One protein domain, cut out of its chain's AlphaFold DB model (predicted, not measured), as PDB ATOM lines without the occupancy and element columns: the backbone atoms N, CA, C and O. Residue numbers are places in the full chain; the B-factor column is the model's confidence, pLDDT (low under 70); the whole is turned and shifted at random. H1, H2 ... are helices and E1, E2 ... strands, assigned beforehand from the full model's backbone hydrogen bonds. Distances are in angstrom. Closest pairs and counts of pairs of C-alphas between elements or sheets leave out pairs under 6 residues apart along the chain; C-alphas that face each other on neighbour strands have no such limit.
ATOM      1  N   LEU A   6      -0.699   6.127   2.877       81.69
ATOM      2  CA  LEU A   6       0.306   6.952   2.193       81.69
ATOM      3  C   LEU A   6      -0.292   8.145   1.432       81.69
ATOM      4  O   LEU A   6       0.296   9.220   1.445       81.69
ATOM      5  N   GLY A   7      -1.439   7.973   0.772       82.88
ATOM      6  CA  GLY A   7      -2.114   9.046   0.038       82.88
ATOM      7  C   GLY A   7      -2.567  10.171   0.967       82.88
ATOM      8  O   GLY A   7      -2.322  11.339   0.674       82.88
ATOM      9  N   ILE A   8      -3.121   9.813   2.127       85.38
ATOM     10  CA  ILE A   8      -3.555  10.761   3.165       85.38
ATOM     11  C   ILE A   8      -2.355  11.558   3.700       85.38
ATOM     12  O   ILE A   8      -2.379  12.789   3.748       85.38
ATOM     13  N   LEU A   9      -1.259  10.868   4.027       87.00
ATOM     14  CA  LEU A   9      -0.041  11.503   4.535       87.00
ATOM     15  C   LEU A   9       0.597  12.447   3.504       87.00
ATOM     16  O   LEU A   9       0.996  13.561   3.848       87.00
ATOM     17  N   LEU A  10       0.670  12.035   2.237       86.31
ATOM     18  CA  LEU A  10       1.218  12.871   1.167       86.31
ATOM     19  C   LEU A  10       0.311  14.061   0.835       86.31
ATOM     20  O   LEU A  10       0.827  15.131   0.517       86.31
ATOM     21  N   GLY A  11      -1.011  13.914   0.953       87.56
ATOM     22  CA  GLY A  11      -1.949  15.030   0.828       87.56
ATOM     23  C   GLY A  11      -1.714  16.106   1.892       87.56
ATOM     24  O   GLY A  11      -1.757  17.296   1.587       87.56
ATOM     25  N   ARG A  12      -1.383  15.701   3.126       89.06
ATOM     26  CA  ARG A  12      -1.167  16.628   4.247       89.06
ATOM     27  C   ARG A  12       0.206  17.300   4.253       89.06
ATOM     28  O   ARG A  12       0.298  18.487   4.587       89.06
ATOM     29  N   PHE A  13       1.262  16.537   3.977       92.56
ATOM     30  CA  PHE A  13       2.654  16.994   4.101       92.56
ATOM     31  C   PHE A  13       3.297  17.373   2.762       92.56
ATOM     32  O   PHE A  13       4.374  17.967   2.749       92.56
ATOM     33  N   GLY A  14       2.636  17.071   1.646       90.31
ATOM     34  CA  GLY A  14       3.142  17.312   0.303       90.31
ATOM     35  C   GLY A  14       4.066  16.204  -0.204       90.31
ATOM     36  O   GLY A  14       4.535  15.337   0.536       90.31
ATOM     37  N   ASN A  15       4.338  16.246  -1.509       91.56
ATOM     38  CA  ASN A  15       5.102  15.214  -2.213       91.56
ATOM     39  C   ASN A  15       6.601  15.541  -2.382       91.56
ATOM     40  O   ASN A  15       7.321  14.788  -3.037       91.56
ATOM     41  N   THR A  16       7.070  16.658  -1.817       94.50
ATOM     42  CA  THR A  16       8.488  17.049  -1.827       94.50
ATOM     43  C   THR A  16       9.307  16.158  -0.893       94.50
ATOM     44  O   THR A  16       8.760  15.535   0.019       94.50
ATOM     45  N   ASP A  17      10.630  16.128  -1.058       93.12
ATOM     46  CA  ASP A  17      11.510  15.351  -0.172       93.12
ATOM     47  C   ASP A  17      11.381  15.780   1.293       93.12
ATOM     48  O   ASP A  17      11.293  14.941   2.190       93.12
ATOM     49  N   GLN A  18      11.282  17.090   1.538       94.56
ATOM     50  CA  GLN A  18      11.035  17.626   2.873       94.56
ATOM     51  C   GLN A  18       9.680  17.154   3.425       94.56
ATOM     52  O   GLN A  18       9.619  16.683   4.561       94.56
ATOM     53  N   GLY A  19       8.611  17.224   2.623       92.75
ATOM     54  CA  GLY A  19       7.276  16.760   3.010       92.75
ATOM     55  C   GLY A  19       7.255  15.274   3.364       92.75
ATOM     56  O   GLY A  19       6.769  14.883   4.427       92.75
ATOM     57  N   ARG A  20       7.899  14.445   2.538       91.81
ATOM     58  CA  ARG A  20       8.054  13.000   2.768       91.81
ATOM     59  C   ARG A  20       8.812  12.699   4.059       91.81
ATOM     60  O   ARG A  20       8.381  11.848   4.833       91.81
ATOM     61  N   GLN A  21       9.906  13.407   4.337       92.94
ATOM     62  CA  GLN A  21      10.659  13.228   5.584       92.94
ATOM     63  C   GLN A  21       9.831  13.591   6.823       92.94
ATOM     64  O   GLN A  21       9.911  12.898   7.842       92.94
ATOM     65  N   VAL A  22       9.023  14.653   6.750       94.44
ATOM     66  CA  VAL A  22       8.102  15.029   7.834       94.44
ATOM     67  C   VAL A  22       7.021  13.963   8.015       94.44
ATOM     68  O   VAL A  22       6.802  13.521   9.144       94.44
ATOM     69  N   ALA A  23       6.424  13.471   6.925       92.19
ATOM     70  CA  ALA A  23       5.431  12.398   6.960       92.19
ATOM     71  C   ALA A  23       5.983  11.114   7.600       92.19
ATOM     72  O   ALA A  23       5.310  10.497   8.428       92.19
ATOM     73  N   VAL A  24       7.228  10.732   7.288       91.94
ATOM     74  CA  VAL A  24       7.905   9.575   7.905       91.94
ATOM     75  C   VAL A  24       8.084   9.775   9.408       91.94
ATOM     76  O   VAL A  24       7.757   8.882  10.192       91.94
ATOM     77  N   LYS A  25       8.577  10.946   9.837       94.69
ATOM     78  CA  LYS A  25       8.754  11.254  11.267       94.69
ATOM     79  C   LYS A  25       7.419  11.212  12.008       94.69
ATOM     80  O   LYS A  25       7.349  10.595  13.068       94.69
ATOM     81  N   HIS A  26       6.383  11.819  11.433       94.62
ATOM     82  CA  HIS A  26       5.034  11.844  11.991       94.62
ATOM     83  C   HIS A  26       4.445  10.432  12.117       94.62
ATOM     84  O   HIS A  26       4.030  10.030  13.202       94.62
ATOM     85  N   SER A  27       4.509   9.638  11.046       93.62
ATOM     86  CA  SER A  27       3.987   8.264  11.033       93.62
ATOM     87  C   SER A  27       4.716   7.364  12.026       93.62
ATOM     88  O   SER A  27       4.108   6.535  12.694       93.62
ATOM     89  N   ARG A  28       6.034   7.537  12.184       94.75
ATOM     90  CA  ARG A  28       6.808   6.769  13.167       94.75
ATOM     91  C   ARG A  28       6.326   7.016  14.598       94.75
ATOM     92  O   ARG A  28       6.251   6.061  15.364       94.75
ATOM     93  N   ILE A  29       6.001   8.260  14.952       95.62
ATOM     94  CA  ILE A  29       5.489   8.607  16.287       95.62
ATOM     95  C   ILE A  29       4.143   7.921  16.525       95.62
ATOM     96  O   ILE A  29       3.972   7.248  17.536       95.62
ATOM     97  N   TRP A  30       3.217   8.036  15.573       94.88
ATOM     98  CA  TRP A  30       1.871   7.483  15.725       94.88
ATOM     99  C   TRP A  30       1.829   5.958  15.688       94.88
ATOM    100  O   TRP A  30       1.117   5.360  16.488       94.88
ATOM    101  N   ARG A  31       2.667   5.310  14.872       93.69
ATOM    102  CA  ARG A  31       2.853   3.848  14.923       93.69
ATOM    103  C   ARG A  31       3.372   3.384  16.279       93.69
ATOM    104  O   ARG A  31       2.874   2.411  16.832       93.69
ATOM    105  N   GLN A  32       4.366   4.082  16.833       96.12
ATOM    106  CA  GLN A  32       4.883   3.762  18.164       96.12
ATOM    107  C   GLN A  32       3.835   3.991  19.256       96.12
ATOM    108  O   GLN A  32       3.780   3.214  20.205       96.12
ATOM    109  N   ALA A  33       3.018   5.038  19.134       94.69
ATOM    110  CA  ALA A  33       1.935   5.313  20.070       94.69
ATOM    111  C   ALA A  33       0.867   4.212  20.025       94.69
ATOM    112  O   ALA A  33       0.540   3.660  21.070       94.69
ATOM    113  N   ALA A  34       0.410   3.822  18.831       93.31
ATOM    114  CA  ALA A  34      -0.575   2.755  18.654       93.31
ATOM    115  C   ALA A  34      -0.069   1.395  19.165       93.31
ATOM    116  O   ALA A  34      -0.815   0.654  19.792       93.31
ATOM    117  N   ALA A  35       1.222   1.090  18.982       92.94
ATOM    118  CA  ALA A  35       1.817  -0.132  19.524       92.94
ATOM    119  C   ALA A  35       1.898  -0.140  21.064       92.94
ATOM    120  O   ALA A  35       1.868  -1.203  21.677       92.94
ATOM    121  N   LYS A  36       2.035   1.033  21.697       97.00
ATOM    122  CA  LYS A  36       2.111   1.173  23.162       97.00
ATOM    123  C   LYS A  36       0.742   1.283  23.826       97.00
ATOM    124  O   LYS A  36       0.616   0.938  24.997       97.00
ATOM    125  N   VAL A  37      -0.247   1.805  23.106       96.31
ATOM    126  CA  VAL A  37      -1.601   2.067  23.599       96.31
ATOM    127  C   VAL A  37      -2.582   1.425  22.616       96.31
ATOM    128  O   VAL A  37      -2.983   2.082  21.655       96.31
ATOM    129  N   PRO A  38      -2.963   0.151  22.832       88.25
ATOM    130  CA  PRO A  38      -3.831  -0.585  21.907       88.25
ATOM    131  C   PRO A  38      -5.178   0.104  21.637       88.25
ATOM    132  O   PRO A  38      -5.663   0.085  20.510       88.25
ATOM    133  N   GLU A  39      -5.734   0.793  22.638       91.50
ATOM    134  CA  GLU A  39      -7.010   1.519  22.529       91.50
ATOM    135  C   GLU A  39      -6.922   2.836  21.745       91.50
ATOM    136  O   GLU A  39      -7.948   3.436  21.433       91.50
ATOM    137  N   LEU A  40      -5.722   3.288  21.364       92.25
ATOM    138  CA  LEU A  40      -5.545   4.582  20.701       92.25
ATOM    139  C   LEU A  40      -6.342   4.681  19.396       92.25
ATOM    140  O   LEU A  40      -6.972   5.700  19.132       92.25
ATOM    141  N   VAL A  41      -6.300   3.639  18.565       91.06
ATOM    142  CA  VAL A  41      -7.012   3.625  17.280       91.06
ATOM    143  C   VAL A  41      -8.532   3.545  17.488       91.06
ATOM    144  O   VAL A  41      -9.224   4.405  16.939       91.06
ATOM    145  N   PRO A  42      -9.071   2.611  18.300       89.69
ATOM    146  CA  PRO A  42     -10.484   2.617  18.679       89.69
ATOM    147  C   PRO A  42     -10.974   3.969  19.215       89.69
ATOM    148  O   PRO A  42     -12.036   4.447  18.815       89.69
ATOM    149  N   ASP A  43     -10.193   4.631  20.067       92.31
ATOM    150  CA  ASP A  43     -10.574   5.927  20.627       92.31
ATOM    151  C   ASP A  43     -10.562   7.043  19.586       92.31
ATOM    152  O   ASP A  43     -11.475   7.864  19.572       92.31
ATOM    153  N   LEU A  44      -9.596   7.061  18.665       92.69
ATOM    154  CA  LEU A  44      -9.597   8.010  17.547       92.69
ATOM    155  C   LEU A  44     -10.816   7.823  16.637       92.69
ATOM    156  O   LEU A  44     -11.379   8.810  16.167       92.69
ATOM    157  N   ILE A  45     -11.253   6.580  16.421       89.56
ATOM    158  CA  ILE A  45     -12.465   6.270  15.652       89.56
ATOM    159  C   ILE A  45     -13.707   6.841  16.352       89.56
ATOM    160  O   ILE A  45     -14.503   7.539  15.714       89.56
ATOM    161  N   ARG A  46     -13.843   6.596  17.663       90.06
ATOM    162  CA  ARG A  46     -14.962   7.087  18.488       90.06
ATOM    163  C   ARG A  46     -14.971   8.612  18.571       90.06
ATOM    164  O   ARG A  46     -15.956   9.245  18.213       90.06
ATOM    165  N   GLN A  47     -13.858   9.215  18.985       91.75
ATOM    166  CA  GLN A  47     -13.730  10.665  19.164       91.75
ATOM    167  C   GLN A  47     -13.839  11.422  17.837       91.75
ATOM    168  O   GLN A  47     -14.392  12.520  17.791       91.75
ATOM    169  N   GLY A  48     -13.343  10.825  16.750       91.62
ATOM    170  CA  GLY A  48     -13.466  11.356  15.396       91.62
ATOM    171  C   GLY A  48     -14.900  11.378  14.872       91.62
ATOM    172  O   GLY A  48     -15.186  12.110  13.928       91.62
ATOM    173  N   GLY A  49     -15.806  10.594  15.465       89.38
ATOM    174  CA  GLY A  49     -17.153  10.384  14.941       89.38
ATOM    175  C   GLY A  49     -17.141   9.753  13.548       89.38
ATOM    176  O   GLY A  49     -18.004  10.066  12.722       89.38
ATOM    177  N   LEU A  50     -16.138   8.912  13.253       85.88
ATOM    178  CA  LEU A  50     -16.000   8.257  11.945       85.88
ATOM    179  C   LEU A  50     -17.148   7.280  11.684       85.88
ATOM    180  O   LEU A  50     -17.538   7.100  10.535       85.88
ATOM    181  N   LEU A  51     -17.689   6.698  12.757       82.44
ATOM    182  CA  LEU A  51     -18.770   5.710  12.718       82.44
ATOM    183  C   LEU A  51     -20.088   6.245  13.296       82.44
ATOM    184  O   LEU A  51     -21.026   5.485  13.509       82.44
ATOM    185  N   GLU A  52     -20.166   7.544  13.598       84.12
ATOM    186  CA  GLU A  52     -21.399   8.134  14.119       84.12
ATOM    187  C   GLU A  52     -22.463   8.184  13.016       84.12
ATOM    188  O   GLU A  52     -22.235   8.740  11.937       84.12
ATOM    189  N   ALA A  53     -23.641   7.630  13.313       80.56
ATOM    190  CA  ALA A  53     -24.809   7.748  12.454       80.56
ATOM    191  C   ALA A  53     -25.227   9.217  12.292       80.56
ATOM    192  O   ALA A  53     -24.937  10.079  13.128       80.56
ATOM    193  N   GLN A  54     -25.947   9.502  11.207       79.88
ATOM    194  CA  GLN A  54     -26.461  10.843  10.971       79.88
ATOM    195  C   GLN A  54     -27.425  11.248  12.102       79.88
ATOM    196  O   GLN A  54     -28.263  10.435  12.502       79.88
ATOM    197  N   PRO A  55     -27.331  12.482  12.631       83.06
ATOM    198  CA  PRO A  55     -28.213  12.919  13.700       83.06
ATOM    199  C   PRO A  55     -29.676  12.927  13.246       83.06
ATOM    200  O   PRO A  55     -30.005  13.381  12.147       83.06
ATOM    201  N   VAL A  56     -30.549  12.464  14.138       89.31
ATOM    202  CA  VAL A  56     -32.002  12.432  13.959       89.31
ATOM    203  C   VAL A  56     -32.695  13.234  15.056       89.31
ATOM    204  O   VAL A  56     -32.183  13.358  16.170       89.31
ATOM    205  N   VAL A  57     -33.867  13.774  14.742       89.81
ATOM    206  CA  VAL A  57     -34.791  14.399  15.692       89.81
ATOM    207  C   VAL A  57     -36.044  13.535  15.758       89.81
ATOM    208  O   VAL A  57     -36.558  13.099  14.732       89.81
ATOM    209  N   MET A  58     -36.527  13.267  16.971       91.25
ATOM    210  CA  MET A  58     -37.775  12.536  17.173       91.25
ATOM    211  C   MET A  58     -38.946  13.509  17.058       91.25
ATOM    212  O   MET A  58     -39.134  14.351  17.935       91.25
ATOM    213  N   GLU A  59     -39.749  13.379  16.005       91.31
ATOM    214  CA  GLU A  59     -40.973  14.159  15.824       91.31
ATOM    215  C   GLU A  59     -42.176  13.217  15.871       91.31
ATOM    216  O   GLU A  59     -42.305  12.299  15.064       91.31
ATOM    217  N   SER A  60     -43.043  13.396  16.873       90.12
ATOM    218  CA  SER A  60     -44.210  12.526  17.105       90.12
ATOM    219  C   SER A  60     -43.880  11.022  17.165       90.12
ATOM    220  O   SER A  60     -44.675  10.183  16.751       90.12
ATOM    221  N   GLY A  61     -42.694  10.669  17.676       90.12
ATOM    222  CA  GLY A  61     -42.231   9.279  17.782       90.12
ATOM    223  C   GLY A  61     -41.589   8.711  16.511       90.12
ATOM    224  O   GLY A  61     -41.144   7.565  16.533       90.12
ATOM    225  N   VAL A  62     -41.489   9.496  15.435       89.94
ATOM    226  CA  VAL A  62     -40.822   9.108  14.186       89.94
ATOM    227  C   VAL A  62     -39.436   9.766  14.123       89.94
ATOM    228  O   VAL A  62     -39.333  10.974  14.348       89.94
ATOM    229  N   PRO A  63     -38.361   9.014  13.824       90.62
ATOM    230  CA  PRO A  63     -37.048   9.602  13.601       90.62
ATOM    231  C   PRO A  63     -37.025  10.324  12.251       90.62
ATOM    232  O   PRO A  63     -37.211   9.713  11.199       90.62
ATOM    233  N   LEU A  64     -36.771  11.628  12.282       89.81
ATOM    234  CA  LEU A  64     -36.552  12.455  11.101       89.81
ATOM    235  C   LEU A  64     -35.105  12.927  11.063       89.81
ATOM    236  O   LEU A  64     -34.456  13.070  12.098       89.81
ATOM    237  N   GLN A  65     -34.584  13.179   9.865       85.94
ATOM    238  CA  GLN A  65     -33.245  13.736   9.713       85.94
ATOM    239  C   GLN A  65     -33.167  15.084  10.436       85.94
ATOM    240  O   GLN A  65     -34.034  15.943  10.256       85.94
ATOM    241  N   ALA A  66     -32.138  15.271  11.264       85.75
ATOM    242  CA  ALA A  66     -31.966  16.534  11.961       85.75
ATOM    243  C   ALA A  66     -31.777  17.688  10.955       85.75
ATOM    244  O   ALA A  66     -31.118  17.499   9.925       85.75
ATOM    245  N   PRO A  67     -32.306  18.889  11.251       86.62
ATOM    246  CA  PRO A  67     -32.054  20.074  10.446       86.62
ATOM    247  C   PRO A  67     -30.555  20.308  10.257       86.62
ATOM    248  O   PRO A  67     -29.752  20.107  11.173       86.62
ATOM    249  N   MET A  68     -30.180  20.743   9.059       86.25
ATOM    250  CA  MET A  68     -28.785  20.973   8.720       86.25
ATOM    251  C   MET A  68     -28.248  22.213   9.444       86.25
ATOM    252  O   MET A  68     -28.725  23.320   9.211       86.25
ATOM    253  N   ASP A  69     -27.222  22.028  10.276       88.19
ATOM    254  CA  ASP A  69     -26.460  23.111  10.902       88.19
ATOM    255  C   ASP A  69     -25.059  23.196  10.259       88.19
ATOM    256  O   ASP A  69     -24.221  22.316  10.491       88.19
ATOM    257  N   PRO A  70     -24.773  24.241   9.457       89.12
ATOM    258  CA  PRO A  70     -23.485  24.403   8.786       89.12
ATOM    259  C   PRO A  70     -22.281  24.472   9.736       89.12
ATOM    260  O   PRO A  70     -21.205  23.983   9.386       89.12
ATOM    261  N   TYR A  71     -22.435  25.052  10.931       90.81
ATOM    262  CA  TYR A  71     -21.335  25.184  11.890       90.81
ATOM    263  C   TYR A  71     -20.970  23.831  12.483       90.81
ATOM    264  O   TYR A  71     -19.796  23.457  12.532       90.81
ATOM    265  N   ARG A  72     -21.994  23.069  12.873       87.31
ATOM    266  CA  ARG A  72     -21.829  21.698  13.341       87.31
ATOM    267  C   ARG A  72     -21.207  20.816  12.263       87.31
ATOM    268  O   ARG A  72     -20.264  20.088  12.557       87.31
ATOM    269  N   LEU A  73     -21.677  20.913  11.018       87.25
ATOM    270  CA  LEU A  73     -21.117  20.146   9.903       87.25
ATOM    271  C   LEU A  73     -19.633  20.445   9.678       87.25
ATOM    272  O   LEU A  73     -18.845  19.516   9.516       87.25
ATOM    273  N   ALA A  74     -19.238  21.721   9.695       89.81
ATOM    274  CA  ALA A  74     -17.840  22.107   9.535       89.81
ATOM    275  C   ALA A  74     -16.964  21.572  10.680       89.81
ATOM    276  O   ALA A  74     -15.874  21.049  10.436       89.81
ATOM    277  N   TYR A  75     -17.456  21.656  11.918       91.19
ATOM    278  CA  TYR A  75     -16.772  21.108  13.086       91.19
ATOM    279  C   TYR A  75     -16.602  19.586  12.987       91.19
ATOM    280  O   TYR A  75     -15.492  19.074  13.135       91.19
ATOM    281  N   GLU A  76     -17.680  18.858  12.684       91.00
ATOM    282  CA  GLU A  76     -17.641  17.404  12.527       91.00
ATOM    283  C   GLU A  76     -16.732  16.978  11.372       91.00
ATOM    284  O   GLU A  76     -15.993  16.006  11.512       91.00
ATOM    285  N   ALA A  77     -16.743  17.703  10.250       90.00
ATOM    286  CA  ALA A  77     -15.864  17.431   9.119       90.00
ATOM    287  C   ALA A  77     -14.386  17.593   9.499       90.00
ATOM    288  O   ALA A  77     -13.588  16.698   9.225       90.00
ATOM    289  N   GLY A  78     -14.023  18.682  10.187       92.31
ATOM    290  CA  GLY A  78     -12.653  18.896  10.661       92.31
ATOM    291  C   GLY A  78     -12.210  17.850  11.689       92.31
ATOM    292  O   GLY A  78     -11.091  17.342  11.621       92.31
ATOM    293  N   ARG A  79     -13.107  17.476  12.610       94.00
ATOM    294  CA  ARG A  79     -12.873  16.415  13.601       94.00
ATOM    295  C   ARG A  79     -12.626  15.058  12.927       94.00
ATOM    296  O   ARG A  79     -11.658  14.381  13.273       94.00
ATOM    297  N   ARG A  80     -13.457  14.690  11.944       92.00
ATOM    298  CA  ARG A  80     -13.321  13.453  11.157       92.00
ATOM    299  C   ARG A  80     -12.026  13.443  10.346       92.00
ATOM    300  O   ARG A  80     -11.294  12.458  10.393       92.00
ATOM    301  N   ASP A  81     -11.716  14.533   9.649       91.38
ATOM    302  CA  ASP A  81     -10.508  14.639   8.823       91.38
ATOM    303  C   ASP A  81      -9.229  14.488   9.659       91.38
ATOM    304  O   ASP A  81      -8.328  13.724   9.305       91.38
ATOM    305  N   LEU A  82      -9.178  15.125  10.835       92.62
ATOM    306  CA  LEU A  82      -8.064  14.948  11.763       92.62
ATOM    307  C   LEU A  82      -7.922  13.486  12.206       92.62
ATOM    308  O   LEU A  82      -6.818  12.945  12.164       92.62
ATOM    309  N   ALA A  83      -9.016  12.830  12.598       93.50
ATOM    310  CA  ALA A  83      -8.977  11.430  13.020       93.50
ATOM    311  C   ALA A  83      -8.451  10.510  11.905       93.50
ATOM    312  O   ALA A  83      -7.564   9.692  12.155       93.50
ATOM    313  N   VAL A  84      -8.912  10.699  10.663       91.31
ATOM    314  CA  VAL A  84      -8.426   9.951   9.490       91.31
ATOM    315  C   VAL A  84      -6.920  10.138   9.291       91.31
ATOM    316  O   VAL A  84      -6.207   9.162   9.058       91.31
ATOM    317  N   GLN A  85      -6.408  11.365   9.425       92.12
ATOM    318  CA  GLN A  85      -4.973  11.636   9.293       92.12
ATOM    319  C   GLN A  85      -4.142  10.917  10.364       92.12
ATOM    320  O   GLN A  85      -3.083  10.367  10.053       92.12
ATOM    321  N   LEU A  86      -4.618  10.888  11.611       93.88
ATOM    322  CA  LEU A  86      -3.919  10.234  12.719       93.88
ATOM    323  C   LEU A  86      -3.948   8.706  12.603       93.88
ATOM    324  O   LEU A  86      -2.931   8.053  12.835       93.88
ATOM    325  N   ILE A  87      -5.077   8.135  12.181       92.88
ATOM    326  CA  ILE A  87      -5.213   6.694  11.931       92.88
ATOM    327  C   ILE A  87      -4.314   6.263  10.761       92.88
ATOM    328  O   ILE A  87      -3.578   5.279  10.869       92.88
ATOM    329  N   ALA A  88      -4.268   7.057   9.686       92.00
ATOM    330  CA  ALA A  88      -3.336   6.843   8.582       92.00
ATOM    331  C   ALA A  88      -1.870   6.914   9.040       92.00
ATOM    332  O   ALA A  88      -1.046   6.082   8.646       92.00
ATOM    333  N   ALA A  89      -1.532   7.864   9.915       93.38
ATOM    334  CA  ALA A  89      -0.202   7.959  10.511       93.38
ATOM    335  C   ALA A  89       0.130   6.748  11.399       93.38
ATOM    336  O   ALA A  89       1.274   6.286  11.390       93.38
ATOM    337  N   ALA A  90      -0.857   6.197  12.114       92.81
ATOM    338  CA  ALA A  90      -0.735   4.958  12.884       92.81
ATOM    339  C   ALA A  90      -0.570   3.709  11.998       92.81
ATOM    340  O   ALA A  90      -0.130   2.671  12.484       92.81
ATOM    341  N   GLY A  91      -0.814   3.830  10.690       89.50
ATOM    342  CA  GLY A  91      -0.537   2.798   9.695       89.50
ATOM    343  C   GLY A  91      -1.765   2.061   9.176       89.50
ATOM    344  O   GLY A  91      -1.580   1.173   8.352       89.50
ATOM    345  N   LEU A  92      -2.974   2.443   9.595       86.38
ATOM    346  CA  LEU A  92      -4.206   1.853   9.085       86.38
ATOM    347  C   LEU A  92      -4.733   2.658   7.894       86.38
ATOM    348  O   LEU A  92      -4.771   3.889   7.899       86.38
ATOM    349  N   SER A  93      -5.147   1.950   6.858       78.50
ATOM    350  CA  SER A  93      -5.933   2.476   5.749       78.50
ATOM    351  C   SER A  93      -7.411   2.589   6.120       78.50
ATOM    352  O   SER A  93      -7.886   1.951   7.058       78.50
ATOM    353  N   ILE A  94      -8.165   3.369   5.340       72.56
ATOM    354  CA  ILE A  94      -9.618   3.441   5.529       72.56
ATOM    355  C   ILE A  94     -10.286   2.075   5.310       72.56
ATOM    356  O   ILE A  94     -11.295   1.784   5.935       72.56
ATOM    357  N   ASP A  95      -9.724   1.233   4.439       77.62
ATOM    358  CA  ASP A  95     -10.282  -0.082   4.124       77.62
ATOM    359  C   ASP A  95     -10.136  -1.038   5.314       77.62
ATOM    360  O   ASP A  95     -11.053  -1.802   5.612       77.62
ATOM    361  N   GLU A  96      -9.020  -0.949   6.041       79.81
ATOM    362  CA  GLU A  96      -8.815  -1.674   7.300       79.81
ATOM    363  C   GLU A  96      -9.765  -1.163   8.388       79.81
ATOM    364  O   GLU A  96     -10.386  -1.969   9.073       79.81
ATOM    365  N   VAL A  97      -9.972   0.157   8.486       74.69
ATOM    366  CA  VAL A  97     -10.977   0.737   9.397       74.69
ATOM    367  C   VAL A  97     -12.380   0.222   9.065       74.69
ATOM    368  O   VAL A  97     -13.092  -0.228   9.955       74.69
ATOM    369  N   ASN A  98     -12.763   0.214   7.787       74.25
ATOM    370  CA  ASN A  98     -14.060  -0.291   7.333       74.25
ATOM    371  C   ASN A  98     -14.216  -1.806   7.542       74.25
ATOM    372  O   ASN A  98     -15.333  -2.298   7.684       74.25
ATOM    373  N   SER A  99     -13.118  -2.564   7.529       76.31
ATOM    374  CA  SER A  99     -13.145  -4.011   7.783       76.31
ATOM    375  C   SER A  99     -13.364  -4.311   9.265       76.31
ATOM    376  O   SER A  99     -14.202  -5.149   9.583       76.31
ATOM    377  N   LEU A 100     -12.727  -3.542  10.157       68.62
ATOM    378  CA  LEU A 100     -12.978  -3.601  11.603       68.62
ATOM    379  C   LEU A 100     -14.452  -3.322  11.950       68.62
ATOM    380  O   LEU A 100     -14.971  -3.886  12.905       68.62
ATOM    381  N   MET A 101     -15.139  -2.487  11.160       63.59
ATOM    382  CA  MET A 101     -16.580  -2.251  11.324       63.59
ATOM    383  C   MET A 101     -17.410  -3.490  10.998       63.59
ATOM    384  O   MET A 101     -18.307  -3.844  11.753       63.59
ATOM    385  N   LYS A 102     -17.115  -4.152   9.871       60.38
ATOM    386  CA  LYS A 102     -17.874  -5.335   9.453       60.38
ATOM    387  C   LYS A 102     -17.759  -6.437  10.494       60.38
ATOM    388  O   LYS A 102     -18.755  -7.068  10.793       60.38
ATOM    389  N   GLU A 103     -16.577  -6.646  11.059       59.38
ATOM    390  CA  GLU A 103     -16.361  -7.679  12.074       59.38
ATOM    391  C   GLU A 103     -17.137  -7.414  13.378       59.38
ATOM    392  O   GLU A 103     -17.569  -8.372  14.004       59.38
ATOM    393  N   GLN A 104     -17.391  -6.150  13.749       52.19
ATOM    394  CA  GLN A 104     -18.196  -5.805  14.934       52.19
ATOM    395  C   GLN A 104     -19.714  -5.949  14.736       52.19
ATOM    396  O   GLN A 104     -20.417  -6.162  15.715       52.19
ATOM    397  N   ASP A 105     -20.223  -5.842  13.504       47.47
ATOM    398  CA  ASP A 105     -21.662  -5.970  13.207       47.47
ATOM    399  C   ASP A 105     -22.133  -7.438  13.068       47.47
ATOM    400  O   ASP A 105     -23.335  -7.691  12.960       47.47
ATOM    401  N   TYR A 106     -21.208  -8.411  13.031       42.59
ATOM    402  CA  TYR A 106     -21.498  -9.849  12.873       42.59
ATOM    403  C   TYR A 106     -21.321 -10.686  14.160       42.59
ATOM    404  O   TYR A 106     -21.349 -11.917  14.077       42.59
TER     405      TYR A 106
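AT A GLANCE: This is residues 6 to 106 of the 107 residues of an uncharacterized protein of Sagittula sp. P11 (UniProt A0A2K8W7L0). One end of the long helix H4 meets H2 nearly at right angles, H1 packs on both helices near this corner, and H3 lies side by side with H4. Far out at the other end of the length, the thin hairpin of E1 and E2 forms an arm, while H5 is only loosely attached near H4. The 101 printed residues hold H1, H2, H3, E1, E2, H4 and H5 in that order, with E1 and E2 antiparallel; the class is mostly helix. The whole is loose, with a radius of gyration of the C-alphas of 16.7 A, and spans 57 by 33 by 20 A.

IN THESE COORDINATES: Find C-alpha 6 at (0.306, 6.952, 2.193), where H1 begins; it runs to residue 13. H2, residues 17 to 36, covers 28.9 A, and H3 takes residues 40 to 48. Look next for E1, residues 56 to 59, and E2, residues 62 to 65. From C-alpha 70 at (-23.485, 24.403, 8.786), H4 runs 30.2 A to residue 90. H5, residues 94 to 105, covers 17.1 A and ends at (-21.662, -5.970, 13.207).

HOW THE PARTS SIT: H1 touches H2, residues 19 to 23 alone, closest at C-alphas 13 and 19, 4.8 A. H2 and H4 touch about perpendicular at 84 degrees; their closest C-alphas, Ser 27 and Ala 89, are 4.2 A apart. H3 touches H4 at a shallow tilt of 13 degrees, opposite ways, closest at C-alphas 48 and 80, 4.7 A. In the hairpin of E1 and E2, N 57 and O 64 are within hydrogen-bond range at 2.8 A. In H1 to H5 every O i to N i+4 pair is within range.

THE WHOLE: The C-alphas of Asp 17 and Ser 60, the two farthest apart, are 58.4 A apart. The printed part has no cut, and no link is long. Residues 69 to 75 stand free. Look at residues 100 to 106 for pLDDT under 70.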